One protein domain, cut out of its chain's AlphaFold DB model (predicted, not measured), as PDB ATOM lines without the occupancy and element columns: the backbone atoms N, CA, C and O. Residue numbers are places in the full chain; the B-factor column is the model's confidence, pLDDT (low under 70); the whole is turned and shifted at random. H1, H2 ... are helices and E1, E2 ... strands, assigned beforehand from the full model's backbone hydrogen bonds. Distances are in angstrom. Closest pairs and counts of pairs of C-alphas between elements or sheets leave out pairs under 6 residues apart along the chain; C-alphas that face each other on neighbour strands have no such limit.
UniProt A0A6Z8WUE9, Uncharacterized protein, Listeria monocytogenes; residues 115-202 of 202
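This is residues 115 to 202 of the 202 residues of an uncharacterized protein of Listeria monocytogenes (UniProt A0A6Z8WUE9). A strongly twisted sheet of five strands bends sharply along E2, with the end of E2 and the short strands E3 and E4 turned away from the long E1 and E2 hairpin, and two helices, H1 and H2, cover one face near one end. The hairpin makes much of the long axis, its turn at residues 127 and 128 lying at the end away from the helices. The 88 printed residues run E1, E2, E3, E4, E5, H1, H2; the sheet's order is E4, E3, E2, E1, E5, antiparallel throughout. The class is mixed, helices and strands. The whole is compact, with a radius of gyration of the C-alphas of 13.7 A, and only just elongated, spanning 44 by 29 by 19 A.

E1, residues 115 to 126, begins at C-alpha 115 (-11.396, -19.209, -28.865) and is 33.6 A long. E2, residues 129 to 143, begins at C-alpha 129 (-32.067, -26.858, -55.342), measures 32.8 A from first to last C-alpha and bends by 88 degrees at residue 140. E3 is residues 146 to 149, 9.3 A; E4 is residues 157 to 159, 7.0 A; E5 is residues 165 to 172, 20.2 A. H1 is residues 176 to 182, 10.1 A. H2, residues 190 to 201, is 16.5 A long and ends at C-alpha 201 (-17.962, -25.267, -17.522).

E1 to E4 form a meander, each strand the antiparallel neighbour of the one before. E1 and E2 are a hairpin, with N 118 and O 138 2.9 A apart, within hydrogen-bond range. The hairpin of E2 and E3 has N 148 and O 141 at 2.8 A; that of E3 and E4 has N 147 and O 158 at 2.8 A. Edge strand E5 is antiparallel to E1, at 161 degrees, with N 117 and O 169 at 3.0 A. E4 and E5 are only just apart, their closest C-alphas 8.4 A from each other. H1 and H2 lie on the same face, making two layers, helices on one face of a sheet. H1, at a height over the sheet of 9.0 A, is over E1 and, only just, E5, with 3 of its C-alphas falling on E5; the closest C-alphas of E5 and H1 are those of Tyr 171 and Leu 179, 6.4 A. H2, at a height of 9.6 A, is over E2 and runs across the strands, at 73 degrees to E2 on the local plane; the closest C-alphas are those of Val 141 and Met 197, 7.3 A. H1 and H2 are close but not clearly touching, Tyr 176 and Lys 190 having the closest C-alphas, 7.9 A apart. In H1 and H2 every O i to N i+4 pair is within hydrogen-bond range.

The C-alphas farthest apart, those of Lys 128 and Glu 174, are 44.7 A from each other. The printed part has no cut and no long link. Mean pLDDT of the printed part is 88.3; residues 201 to 202 are under 70.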
ATOM      1  N   LEU A 115     -10.614 -20.104 -28.030       87.19
ATOM      2  CA  LEU A 115     -11.396 -19.209 -28.865       87.19
ATOM      3  C   LEU A 115     -11.216 -19.643 -30.311       87.19
ATOM      4  O   LEU A 115     -10.115 -19.974 -30.754       87.19
ATOM      5  N   SER A 116     -12.301 -19.665 -31.072       90.75
ATOM      6  CA  SER A 116     -12.214 -20.001 -32.483       90.75
ATOM      7  C   SER A 116     -13.122 -19.117 -33.312       90.75
ATOM      8  O   SER A 116     -14.223 -18.751 -32.896       90.75
ATOM      9  N   VAL A 117     -12.610 -18.755 -34.484       92.94
ATOM     10  CA  VAL A 117     -13.340 -18.033 -35.517       92.94
ATOM     11  C   VAL A 117     -13.497 -18.974 -36.696       92.94
ATOM     12  O   VAL A 117     -12.515 -19.562 -37.154       92.94
ATOM     13  N   ILE A 118     -14.729 -19.123 -37.170       94.88
ATOM     14  CA  ILE A 118     -15.042 -19.899 -38.365       94.88
ATOM     15  C   ILE A 118     -15.711 -19.024 -39.414       94.88
ATOM     16  O   ILE A 118     -16.490 -18.130 -39.081       94.88
ATOM     17  N   LYS A 119     -15.449 -19.325 -40.686       95.44
ATOM     18  CA  LYS A 119     -16.245 -18.827 -41.811       95.44
ATOM     19  C   LYS A 119     -17.133 -19.956 -42.316       95.44
ATOM     20  O   LYS A 119     -16.626 -21.004 -42.718       95.44
ATOM     21  N   VAL A 120     -18.445 -19.751 -42.284       94.81
ATOM     22  CA  VAL A 120     -19.448 -20.773 -42.605       94.81
ATOM     23  C   VAL A 120     -20.297 -20.331 -43.782       94.81
ATOM     24  O   VAL A 120     -20.769 -19.200 -43.826       94.81
ATOM     25  N   GLN A 121     -20.536 -21.241 -44.716       94.25
ATOM     26  CA  GLN A 121     -21.479 -21.053 -45.810       94.25
ATOM     27  C   GLN A 121     -22.926 -21.027 -45.301       94.25
ATOM     28  O   GLN A 121     -23.381 -21.950 -44.613       94.25
ATOM     29  N   ILE A 122     -23.670 -19.999 -45.699       90.62
ATOM     30  CA  ILE A 122     -25.118 -19.911 -45.525       90.62
ATOM     31  C   ILE A 122     -25.772 -20.462 -46.790       90.62
ATOM     32  O   ILE A 122     -25.692 -19.865 -47.865       90.62
ATOM     33  N   TRP A 123     -26.441 -21.601 -46.647       88.56
ATOM     34  CA  TRP A 123     -27.198 -22.242 -47.716       88.56
ATOM     35  C   TRP A 123     -28.679 -21.880 -47.601       88.56
ATOM     36  O   TRP A 123     -29.263 -21.961 -46.522       88.56
ATOM     37  N   GLY A 124     -29.283 -21.496 -48.719       88.00
ATOM     38  CA  GLY A 124     -30.717 -21.251 -48.856       88.00
ATOM     39  C   GLY A 124     -31.276 -21.943 -50.095       88.00
ATOM     40  O   GLY A 124     -30.664 -22.859 -50.644       88.00
ATOM     41  N   GLY A 125     -32.444 -21.499 -50.556       88.12
ATOM     42  CA  GLY A 125     -33.175 -22.171 -51.630       88.12
ATOM     43  C   GLY A 125     -33.985 -23.369 -51.127       88.12
ATOM     44  O   GLY A 125     -34.213 -23.533 -49.930       88.12
ATOM     45  N   SER A 126     -34.462 -24.194 -52.056       89.25
ATOM     46  CA  SER A 126     -35.230 -25.396 -51.708       89.25
ATOM     47  C   SER A 126     -34.295 -26.576 -51.454       89.25
ATOM     48  O   SER A 126     -33.212 -26.638 -52.025       89.25
ATOM     49  N   MET A 127     -34.744 -27.575 -50.692       78.00
ATOM     50  CA  MET A 127     -33.971 -28.802 -50.456       78.00
ATOM     51  C   MET A 127     -33.548 -29.509 -51.760       78.00
ATOM     52  O   MET A 127     -32.481 -30.105 -51.822       78.00
ATOM     53  N   LYS A 128     -34.359 -29.401 -52.825       89.19
ATOM     54  CA  LYS A 128     -34.056 -29.959 -54.157       89.19
ATOM     55  C   LYS A 128     -33.060 -29.117 -54.963       89.19
ATOM     56  O   LYS A 128     -32.483 -29.615 -55.922       89.19
ATOM     57  N   ARG A 129     -32.919 -27.829 -54.638       87.00
ATOM     58  CA  ARG A 129     -32.067 -26.858 -55.342       87.00
ATOM     59  C   ARG A 129     -31.427 -25.914 -54.318       87.00
ATOM     60  O   ARG A 129     -31.848 -24.754 -54.230       87.00
ATOM     61  N   PRO A 130     -30.482 -26.419 -53.507       87.75
ATOM     62  CA  PRO A 130     -29.776 -25.591 -52.548       87.75
ATOM     63  C   PRO A 130     -28.920 -24.566 -53.295       87.75
ATOM     64  O   PRO A 130     -28.314 -24.866 -54.324       87.75
ATOM     65  N   LYS A 131     -28.877 -23.346 -52.773       92.44
ATOM     66  CA  LYS A 131     -28.081 -22.247 -53.317       92.44
ATOM     67  C   LYS A 131     -27.246 -21.639 -52.201       92.44
ATOM     68  O   LYS A 131     -27.763 -21.379 -51.118       92.44
ATOM     69  N   LEU A 132     -25.971 -21.390 -52.479       90.81
ATOM     70  CA  LEU A 132     -25.119 -20.623 -51.581       90.81
ATOM     71  C   LEU A 132     -25.609 -19.170 -51.572       90.81
ATOM     72  O   LEU A 132     -25.623 -18.508 -52.611       90.81
ATOM     73  N   VAL A 133     -26.071 -18.706 -50.415       92.62
ATOM     74  CA  VAL A 133     -26.625 -17.356 -50.226       92.62
ATOM     75  C   VAL A 133     -25.555 -16.394 -49.723       92.62
ATOM     76  O   VAL A 133     -25.602 -15.209 -50.037       92.62
ATOM     77  N   GLY A 134     -24.566 -16.893 -48.985       92.62
ATOM     78  CA  GLY A 134     -23.451 -16.082 -48.523       92.62
ATOM     79  C   GLY A 134     -22.602 -16.805 -47.495       92.62
ATOM     80  O   GLY A 134     -22.618 -18.035 -47.406       92.62
ATOM     81  N   HIS A 135     -21.893 -16.019 -46.694       93.88
ATOM     82  CA  HIS A 135     -21.002 -16.506 -45.652       93.88
ATOM     83  C   HIS A 135     -21.229 -15.745 -44.358       93.88
ATOM     84  O   HIS A 135     -21.524 -14.553 -44.369       93.88
ATOM     85  N   GLU A 136     -21.041 -16.439 -43.245       93.75
ATOM     86  CA  GLU A 136     -21.063 -15.865 -41.907       93.75
ATOM     87  C   GLU A 136     -19.712 -16.095 -41.236       93.75
ATOM     88  O   GLU A 136     -19.182 -17.208 -41.266       93.75
ATOM     89  N   LEU A 137     -19.162 -15.048 -40.622       95.38
ATOM     90  CA  LEU A 137     -18.034 -15.158 -39.705       95.38
ATOM     91  C   LEU A 137     -18.579 -15.285 -38.285       95.38
ATOM     92  O   LEU A 137     -19.301 -14.410 -37.809       95.38
ATOM     93  N   VAL A 138     -18.239 -16.381 -37.612       94.88
ATOM     94  CA  VAL A 138     -18.732 -16.690 -36.269       94.88
ATOM     95  C   VAL A 138     -17.556 -16.885 -35.332       94.88
ATOM     96  O   VAL A 138     -16.674 -17.700 -35.597       94.88
ATOM     97  N   MET A 139     -17.578 -16.170 -34.209       94.06
ATOM     98  CA  MET A 139     -16.627 -16.339 -33.119       94.06
ATOM     99  C   MET A 139     -17.310 -17.028 -31.940       94.06
ATOM    100  O   MET A 139     -18.439 -16.693 -31.558       94.06
ATOM    101  N   GLY A 140     -16.616 -17.991 -31.346       92.94
ATOM    102  CA  GLY A 140     -17.151 -18.773 -30.248       92.94
ATOM    103  C   GLY A 140     -16.101 -19.536 -29.454       92.94
ATOM    104  O   GLY A 140     -14.900 -19.448 -29.714       92.94
ATOM    105  N   VAL A 141     -16.593 -20.297 -28.485       91.69
ATOM    106  CA  VAL A 141     -15.790 -21.197 -27.652       91.69
ATOM    107  C   VAL A 141     -15.833 -22.593 -28.266       91.69
ATOM    108  O   VAL A 141     -16.918 -23.113 -28.549       91.69
ATOM    109  N   LYS A 142     -14.667 -23.199 -28.494       89.38
ATOM    110  CA  LYS A 142     -14.562 -24.588 -28.955       89.38
ATOM    111  C   LYS A 142     -14.680 -25.551 -27.771       89.38
ATOM    112  O   LYS A 142     -13.972 -25.374 -26.785       89.38
ATOM    113  N   LYS A 143     -15.536 -26.567 -27.903       85.12
ATOM    114  CA  LYS A 143     -15.658 -27.711 -26.981       85.12
ATOM    115  C   LYS A 143     -16.152 -28.939 -27.756       85.12
ATOM    116  O   LYS A 143     -17.105 -28.810 -28.525       85.12
ATOM    117  N   GLU A 144     -15.500 -30.094 -27.619       80.31
ATOM    118  CA  GLU A 144     -15.943 -31.388 -28.182       80.31
ATOM    119  C   GLU A 144     -16.201 -31.353 -29.709       80.31
ATOM    120  O   GLU A 144     -17.180 -31.881 -30.259       80.31
ATOM    121  N   GLY A 145     -15.339 -30.644 -30.445       85.25
ATOM    122  CA  GLY A 145     -15.469 -30.472 -31.900       85.25
ATOM    123  C   GLY A 145     -16.668 -29.616 -32.347       85.25
ATOM    124  O   GLY A 145     -17.023 -29.615 -33.532       85.25
ATOM    125  N   TRP A 146     -17.289 -28.882 -31.425       91.00
ATOM    126  CA  TRP A 146     -18.304 -27.869 -31.694       91.00
ATOM    127  C   TRP A 146     -17.774 -26.471 -31.381       91.00
ATOM    128  O   TRP A 146     -16.982 -26.277 -30.462       91.00
ATOM    129  N   LEU A 147     -18.244 -25.487 -32.143       92.25
ATOM    130  CA  LEU A 147     -18.123 -24.075 -31.814       92.25
ATOM    131  C   LEU A 147     -19.433 -23.597 -31.204       92.25
ATOM    132  O   LEU A 147     -20.463 -23.614 -31.877       92.25
ATOM    133  N   HIS A 148     -19.389 -23.129 -29.966       92.94
ATOM    134  CA  HIS A 148     -20.511 -22.478 -29.305       92.94
ATOM    135  C   HIS A 148     -20.442 -20.982 -29.591       92.94
ATOM    136  O   HIS A 148     -19.517 -20.306 -29.135       92.94
ATOM    137  N   ALA A 149     -21.390 -20.483 -30.384       92.88
ATOM    138  CA  ALA A 149     -21.367 -19.112 -30.867       92.88
ATOM    139  C   ALA A 149     -21.517 -18.119 -29.707       92.88
ATOM    140  O   ALA A 149     -22.353 -18.285 -28.815       92.88
ATOM    141  N   VAL A 150     -20.685 -17.084 -29.741       92.94
ATOM    142  CA  VAL A 150     -20.719 -15.949 -28.812       92.94
ATOM    143  C   VAL A 150     -21.006 -14.659 -29.576       92.94
ATOM    144  O   VAL A 150     -21.730 -13.801 -29.078       92.94
ATOM    145  N   SER A 151     -20.473 -14.529 -30.796       90.94
ATOM    146  CA  SER A 151     -20.881 -13.465 -31.712       90.94
ATOM    147  C   SER A 151     -22.330 -13.654 -32.168       90.94
ATOM    148  O   SER A 151     -22.919 -14.727 -32.019       90.94
ATOM    149  N   LYS A 152     -22.901 -12.615 -32.788       87.50
ATOM    150  CA  LYS A 152     -24.168 -12.753 -33.510       87.50
ATOM    151  C   LYS A 152     -23.981 -13.819 -34.590       87.50
ATOM    152  O   LYS A 152     -23.053 -13.712 -35.386       87.50
ATOM    153  N   ALA A 153     -24.814 -14.849 -34.548       88.94
ATOM    154  CA  ALA A 153     -24.719 -16.003 -35.420       88.94
ATOM    155  C   ALA A 153     -26.120 -16.519 -35.753       88.94
ATOM    156  O   ALA A 153     -27.030 -16.426 -34.924       88.94
ATOM    157  N   THR A 154     -26.287 -17.101 -36.937       88.12
ATOM    158  CA  THR A 154     -27.553 -17.725 -37.348       88.12
ATOM    159  C   THR A 154     -27.909 -18.931 -36.470       88.12
ATOM    160  O   THR A 154     -29.083 -19.205 -36.228       88.12
ATOM    161  N   GLN A 155     -26.901 -19.674 -35.999       89.38
ATOM    162  CA  GLN A 155     -27.068 -20.863 -35.162       89.38
ATOM    163  C   GLN A 155     -26.350 -20.679 -33.818       89.38
ATOM    164  O   GLN A 155     -25.287 -20.066 -33.764       89.38
ATOM    165  N   PRO A 156     -26.871 -21.256 -32.721       91.50
ATOM    166  CA  PRO A 156     -26.221 -21.165 -31.413       91.50
ATOM    167  C   PRO A 156     -24.921 -21.983 -31.335       91.50
ATOM    168  O   PRO A 156     -24.071 -21.719 -30.486       91.50
ATOM    169  N   LYS A 157     -24.761 -22.995 -32.199       93.50
ATOM    170  CA  LYS A 157     -23.549 -23.812 -32.291       93.50
ATOM    171  C   LYS A 157     -23.325 -24.363 -33.697       93.50
ATOM    172  O   LYS A 157     -24.284 -24.598 -34.430       93.50
ATOM    173  N   TYR A 158     -22.066 -24.627 -34.034       93.19
ATOM    174  CA  TYR A 158     -21.637 -25.133 -35.339       93.19
ATOM    175  C   TYR A 158     -20.706 -26.335 -35.160       93.19
ATOM    176  O   TYR A 158     -19.779 -26.282 -34.354       93.19
ATOM    177  N   LYS A 159     -20.928 -27.428 -35.904       92.81
ATOM    178  CA  LYS A 159     -19.989 -28.560 -35.918       92.81
ATOM    179  C   LYS A 159     -18.770 -28.157 -36.739       92.81
ATOM    180  O   LYS A 159     -18.916 -27.805 -37.907       92.81
ATOM    181  N   LEU A 160     -17.586 -28.222 -36.138       88.62
ATOM    182  CA  LEU A 160     -16.353 -27.743 -36.766       88.62
ATOM    183  C   LEU A 160     -15.911 -28.616 -37.947       88.62
ATOM    184  O   LEU A 160     -15.302 -28.114 -38.880       88.62
ATOM    185  N   SER A 161     -16.281 -29.897 -37.944       89.38
ATOM    186  CA  SER A 161     -16.001 -30.847 -39.026       89.38
ATOM    187  C   SER A 161     -17.002 -30.786 -40.188       89.38
ATOM    188  O   SER A 161     -16.977 -31.650 -41.060       89.38
ATOM    189  N   ALA A 162     -17.957 -29.853 -40.177       88.25
ATOM    190  CA  ALA A 162     -18.970 -29.787 -41.223       88.25
ATOM    191  C   ALA A 162     -18.394 -29.185 -42.513       88.25
ATOM    192  O   ALA A 162     -17.772 -28.131 -42.473       88.25
ATOM    193  N   ASN A 163     -18.729 -29.769 -43.669       89.31
ATOM    194  CA  ASN A 163     -18.256 -29.311 -44.989       89.31
ATOM    195  C   ASN A 163     -18.594 -27.847 -45.318       89.31
ATOM    196  O   ASN A 163     -17.962 -27.244 -46.174       89.31
ATOM    197  N   LYS A 164     -19.598 -27.263 -44.648       89.62
ATOM    198  CA  LYS A 164     -19.963 -25.846 -44.797       89.62
ATOM    199  C   LYS A 164     -18.966 -24.880 -44.141       89.62
ATOM    200  O   LYS A 164     -19.125 -23.672 -44.296       89.62
ATOM    201  N   VAL A 165     -18.012 -25.379 -43.355       92.88
ATOM    202  CA  VAL A 165     -16.956 -24.585 -42.718       92.88
ATOM    203  C   VAL A 165     -15.800 -24.448 -43.710       92.88
ATOM    204  O   VAL A 165     -15.145 -25.429 -44.036       92.88
ATOM    205  N   GLU A 166     -15.556 -23.232 -44.196       92.44
ATOM    206  CA  GLU A 166     -14.485 -22.953 -45.171       92.44
ATOM    207  C   GLU A 166     -13.161 -22.591 -44.505       92.44
ATOM    208  O   GLU A 166     -12.090 -22.790 -45.071       92.44
ATOM    209  N   MET A 167     -13.234 -21.992 -43.319       93.38
ATOM    210  CA  MET A 167     -12.069 -21.527 -42.582       93.38
ATOM    211  C   MET A 167     -12.307 -21.721 -41.097       93.38
ATOM    212  O   MET A 167     -13.417 -21.511 -40.605       93.38
ATOM    213  N   GLN A 168     -11.235 -22.088 -40.407       91.69
ATOM    214  CA  GLN A 168     -11.184 -22.222 -38.968       91.69
ATOM    215  C   GLN A 168      -9.844 -21.681 -38.468       91.69
ATOM    216  O   GLN A 168      -8.786 -22.137 -38.897       91.69
ATOM    217  N   LYS A 169      -9.893 -20.723 -37.542       91.56
ATOM    218  CA  LYS A 169      -8.727 -20.262 -36.780       91.56
ATOM    219  C   LYS A 169      -8.949 -20.488 -35.291       91.56
ATOM    220  O   LYS A 169     -10.074 -20.362 -34.795       91.56
ATOM    221  N   HIS A 170      -7.873 -20.831 -34.596       90.19
ATOM    222  CA  HIS A 170      -7.855 -21.130 -33.170       90.19
ATOM    223  C   HIS A 170      -6.922 -20.172 -32.445       90.19
ATOM    224  O   HIS A 170      -5.819 -19.914 -32.914       90.19
ATOM    225  N   TYR A 171      -7.375 -19.687 -31.298       87.56
ATOM    226  CA  TYR A 171      -6.636 -18.791 -30.425       87.56
ATOM    227  C   TYR A 171      -6.750 -19.302 -28.993       87.56
ATOM    228  O   TYR A 171      -7.805 -19.795 -28.580       87.56
ATOM    229  N   SER A 172      -5.668 -19.174 -28.228       81.75
ATOM    230  CA  SER A 172      -5.734 -19.373 -26.780       81.75
ATOM    231  C   SER A 172      -6.725 -18.379 -26.165       81.75
ATOM    232  O   SER A 172      -6.863 -17.253 -26.646       81.75
ATOM    233  N   LEU A 173      -7.401 -18.773 -25.083       76.31
ATOM    234  CA  LEU A 173      -8.240 -17.863 -24.294       76.31
ATOM    235  C   LEU A 173      -7.457 -16.652 -23.770       76.31
ATOM    236  O   LEU A 173      -8.015 -15.560 -23.644       76.31
ATOM    237  N   GLU A 174      -6.168 -16.840 -23.490       76.81
ATOM    238  CA  GLU A 174      -5.274 -15.788 -23.003       76.81
ATOM    239  C   GLU A 174      -4.878 -14.805 -24.113       76.81
ATOM    240  O   GLU A 174      -4.620 -13.635 -23.835       76.81
ATOM    241  N   ASP A 175      -4.930 -15.235 -25.378       82.00
ATOM    242  CA  ASP A 175      -4.518 -14.439 -26.539       82.00
ATOM    243  C   ASP A 175      -5.709 -13.868 -27.327       82.00
ATOM    244  O   ASP A 175      -5.813 -13.921 -28.557       82.00
ATOM    245  N   TYR A 176      -6.643 -13.271 -26.589       83.00
ATOM    246  CA  TYR A 176      -7.739 -12.509 -27.184       83.00
ATOM    247  C   TYR A 176      -7.229 -11.322 -28.024       83.00
ATOM    248  O   TYR A 176      -7.862 -10.929 -29.004       83.00
ATOM    249  N   SER A 177      -6.067 -10.766 -27.674       84.38
ATOM    250  CA  SER A 177      -5.391  -9.724 -28.450       84.38
ATOM    251  C   SER A 177      -5.123 -10.152 -29.889       84.38
ATOM    252  O   SER A 177      -5.521  -9.418 -30.798       84.38
ATOM    253  N   ALA A 178      -4.514 -11.323 -30.110       86.44
ATOM    254  CA  ALA A 178      -4.242 -11.814 -31.458       86.44
ATOM    255  C   ALA A 178      -5.531 -12.061 -32.242       86.44
ATOM    256  O   ALA A 178      -5.613 -11.667 -33.405       86.44
ATOM    257  N   LEU A 179      -6.571 -12.605 -31.596       88.81
ATOM    258  CA  LEU A 179      -7.880 -12.772 -32.234       88.81
ATOM    259  C   LEU A 179      -8.420 -11.434 -32.742       88.81
ATOM    260  O   LEU A 179      -8.821 -11.330 -33.896       88.81
ATOM    261  N   THR A 180      -8.403 -10.393 -31.907       89.06
ATOM    262  CA  THR A 180      -8.934  -9.073 -32.291       89.06
ATOM    263  C   THR A 180      -8.049  -8.307 -33.272       89.06
ATOM    264  O   THR A 180      -8.518  -7.353 -33.891       89.06
ATOM    265  N   LYS A 181      -6.784  -8.712 -33.429       90.62
ATOM    266  CA  LYS A 181      -5.887  -8.189 -34.463       90.62
ATOM    267  C   LYS A 181      -6.255  -8.753 -35.836       90.62
ATOM    268  O   LYS A 181      -6.299  -7.997 -36.801       90.62
ATOM    269  N   ASP A 182      -6.552 -10.049 -35.894       89.50
ATOM    270  CA  ASP A 182      -6.978 -10.729 -37.120       89.50
ATOM    271  C   ASP A 182      -8.446 -10.436 -37.476       89.50
ATOM    272  O   ASP A 182      -8.785 -10.366 -38.655       89.50
ATOM    273  N   PHE A 183      -9.302 -10.257 -36.463       91.50
ATOM    274  CA  PHE A 183     -10.748 -10.036 -36.592       91.50
ATOM    275  C   PHE A 183     -11.225  -8.887 -35.682       91.50
ATOM    276  O   PHE A 183     -11.776  -9.119 -34.592       91.50
ATOM    277  N   PRO A 184     -11.005  -7.622 -36.090       91.44
ATOM    278  CA  PRO A 184     -11.353  -6.444 -35.294       91.44
ATOM    279  C   PRO A 184     -12.839  -6.343 -34.920       91.44
ATOM    280  O   PRO A 184     -13.172  -5.763 -33.882       91.44
ATOM    281  N   GLU A 185     -13.736  -6.937 -35.711       89.00
ATOM    282  CA  GLU A 185     -15.183  -6.971 -35.478       89.00
ATOM    283  C   GLU A 185     -15.573  -7.655 -34.157       89.00
ATOM    284  O   GLU A 185     -16.638  -7.378 -33.598       89.00
ATOM    285  N   PHE A 186     -14.697  -8.500 -33.605       90.81
ATOM    286  CA  PHE A 186     -14.953  -9.203 -32.349       90.81
ATOM    287  C   PHE A 186     -14.396  -8.494 -31.114       90.81
ATOM    288  O   PHE A 186     -14.598  -8.991 -30.011       90.81
ATOM    289  N   LYS A 187     -13.779  -7.307 -31.236       87.12
ATOM    290  CA  LYS A 187     -13.084  -6.606 -30.133       87.12
ATOM    291  C   LYS A 187     -13.911  -6.416 -28.854       87.12
ATOM    292  O   LYS A 187     -13.352  -6.477 -27.757       87.12
ATOM    293  N   ALA A 188     -15.230  -6.266 -28.957       86.25
ATOM    294  CA  ALA A 188     -16.127  -6.046 -27.818       86.25
ATOM    295  C   ALA A 188     -16.739  -7.328 -27.201       86.25
ATOM    296  O   ALA A 188     -17.641  -7.230 -26.368       86.25
ATOM    297  N   GLN A 189     -16.273  -8.528 -27.567       86.75
ATOM    298  CA  GLN A 189     -16.916  -9.795 -27.181       86.75
ATOM    299  C   GLN A 189     -16.368 -10.444 -25.897       86.75
ATOM    300  O   GLN A 189     -16.944 -11.420 -25.417       86.75
ATOM    301  N   LYS A 190     -15.321  -9.894 -25.262       83.88
ATOM    302  CA  LYS A 190     -14.677 -10.486 -24.065       83.88
ATOM    303  C   LYS A 190     -15.645 -10.811 -22.915       83.88
ATOM    304  O   LYS A 190     -15.545 -11.868 -22.301       83.88
ATOM    305  N   ARG A 191     -16.620  -9.937 -22.634       85.69
ATOM    306  CA  ARG A 191     -17.641 -10.199 -21.596       85.69
ATOM    307  C   ARG A 191     -18.566 -11.358 -21.976       85.69
ATOM    308  O   ARG A 191     -18.888 -12.183 -21.124       85.69
ATOM    309  N   ALA A 192     -18.975 -11.422 -23.242       87.62
ATOM    310  CA  ALA A 192     -19.834 -12.483 -23.754       87.62
ATOM    311  C   ALA A 192     -19.101 -13.835 -23.774       87.62
ATOM    312  O   ALA A 192     -19.689 -14.845 -23.397       87.62
ATOM    313  N   ILE A 193     -17.800 -13.834 -24.096       87.31
ATOM    314  CA  ILE A 193     -16.916 -15.004 -23.985       87.31
ATOM    315  C   ILE A 193     -16.914 -15.528 -22.550       87.31
ATOM    316  O   ILE A 193     -17.240 -16.691 -22.332       87.31
ATOM    317  N   ASN A 194     -16.617 -14.676 -21.561       85.88
ATOM    318  CA  ASN A 194     -16.550 -15.098 -20.158       85.88
ATOM    319  C   ASN A 194     -17.889 -15.654 -19.655       85.88
ATOM    320  O   ASN A 194     -17.917 -16.655 -18.941       85.88
ATOM    321  N   LYS A 195     -19.007 -15.032 -20.054       87.44
ATOM    322  CA  LYS A 195     -20.347 -15.544 -19.746       87.44
ATOM    323  C   LYS A 195     -20.552 -16.934 -20.349       87.44
ATOM    324  O   LYS A 195     -21.009 -17.832 -19.648       87.44
ATOM    325  N   LYS A 196     -20.180 -17.124 -21.619       86.81
ATOM    326  CA  LYS A 196     -20.358 -18.402 -22.314       86.81
ATOM    327  C   LYS A 196     -19.470 -19.506 -21.755       86.81
ATOM    328  O   LYS A 196     -19.936 -20.624 -21.596       86.81
ATOM    329  N   MET A 197     -18.237 -19.172 -21.389       82.81
ATOM    330  CA  MET A 197     -17.344 -20.067 -20.658       82.81
ATOM    331  C   MET A 197     -17.996 -20.530 -19.352       82.81
ATOM    332  O   MET A 197     -18.097 -21.727 -19.116       82.81
ATOM    333  N   LYS A 198     -18.535 -19.608 -18.546       83.94
ATOM    334  CA  LYS A 198     -19.213 -19.976 -17.296       83.94
ATOM    335  C   LYS A 198     -20.422 -20.890 -17.527       83.94
ATOM    336  O   LYS A 198     -20.594 -21.833 -16.779       83.94
ATOM    337  N   GLU A 199     -21.221 -20.648 -18.567       83.19
ATOM    338  CA  GLU A 199     -22.347 -21.528 -18.943       83.19
ATOM    339  C   GLU A 199     -21.915 -22.929 -19.408       83.19
ATOM    340  O   GLU A 199     -22.722 -23.850 -19.397       83.19
ATOM    341  N   MET A 200     -20.689 -23.081 -19.909       74.38
ATOM    342  CA  MET A 200     -20.212 -24.333 -20.509       74.38
ATOM    343  C   MET A 200     -19.389 -25.203 -19.554       74.38
ATOM    344  O   MET A 200     -19.200 -26.388 -19.851       74.38
ATOM    345  N   TYR A 201     -18.870 -24.617 -18.473       68.56
ATOM    346  CA  TYR A 201     -17.962 -25.267 -17.522       68.56
ATOM    347  C   TYR A 201     -18.462 -25.256 -16.065       68.56
ATOM    348  O   TYR A 201     -17.815 -25.878 -15.228       68.56
ATOM    349  N   ASN A 202     -19.601 -24.614 -15.767       58.59
ATOM    350  CA  ASN A 202     -20.331 -24.745 -14.498       58.59
ATOM    351  C   ASN A 202     -21.684 -25.418 -14.724       58.59
ATOM    352  O   ASN A 202     -22.148 -26.093 -13.783       58.59
TER     353      ASN A 202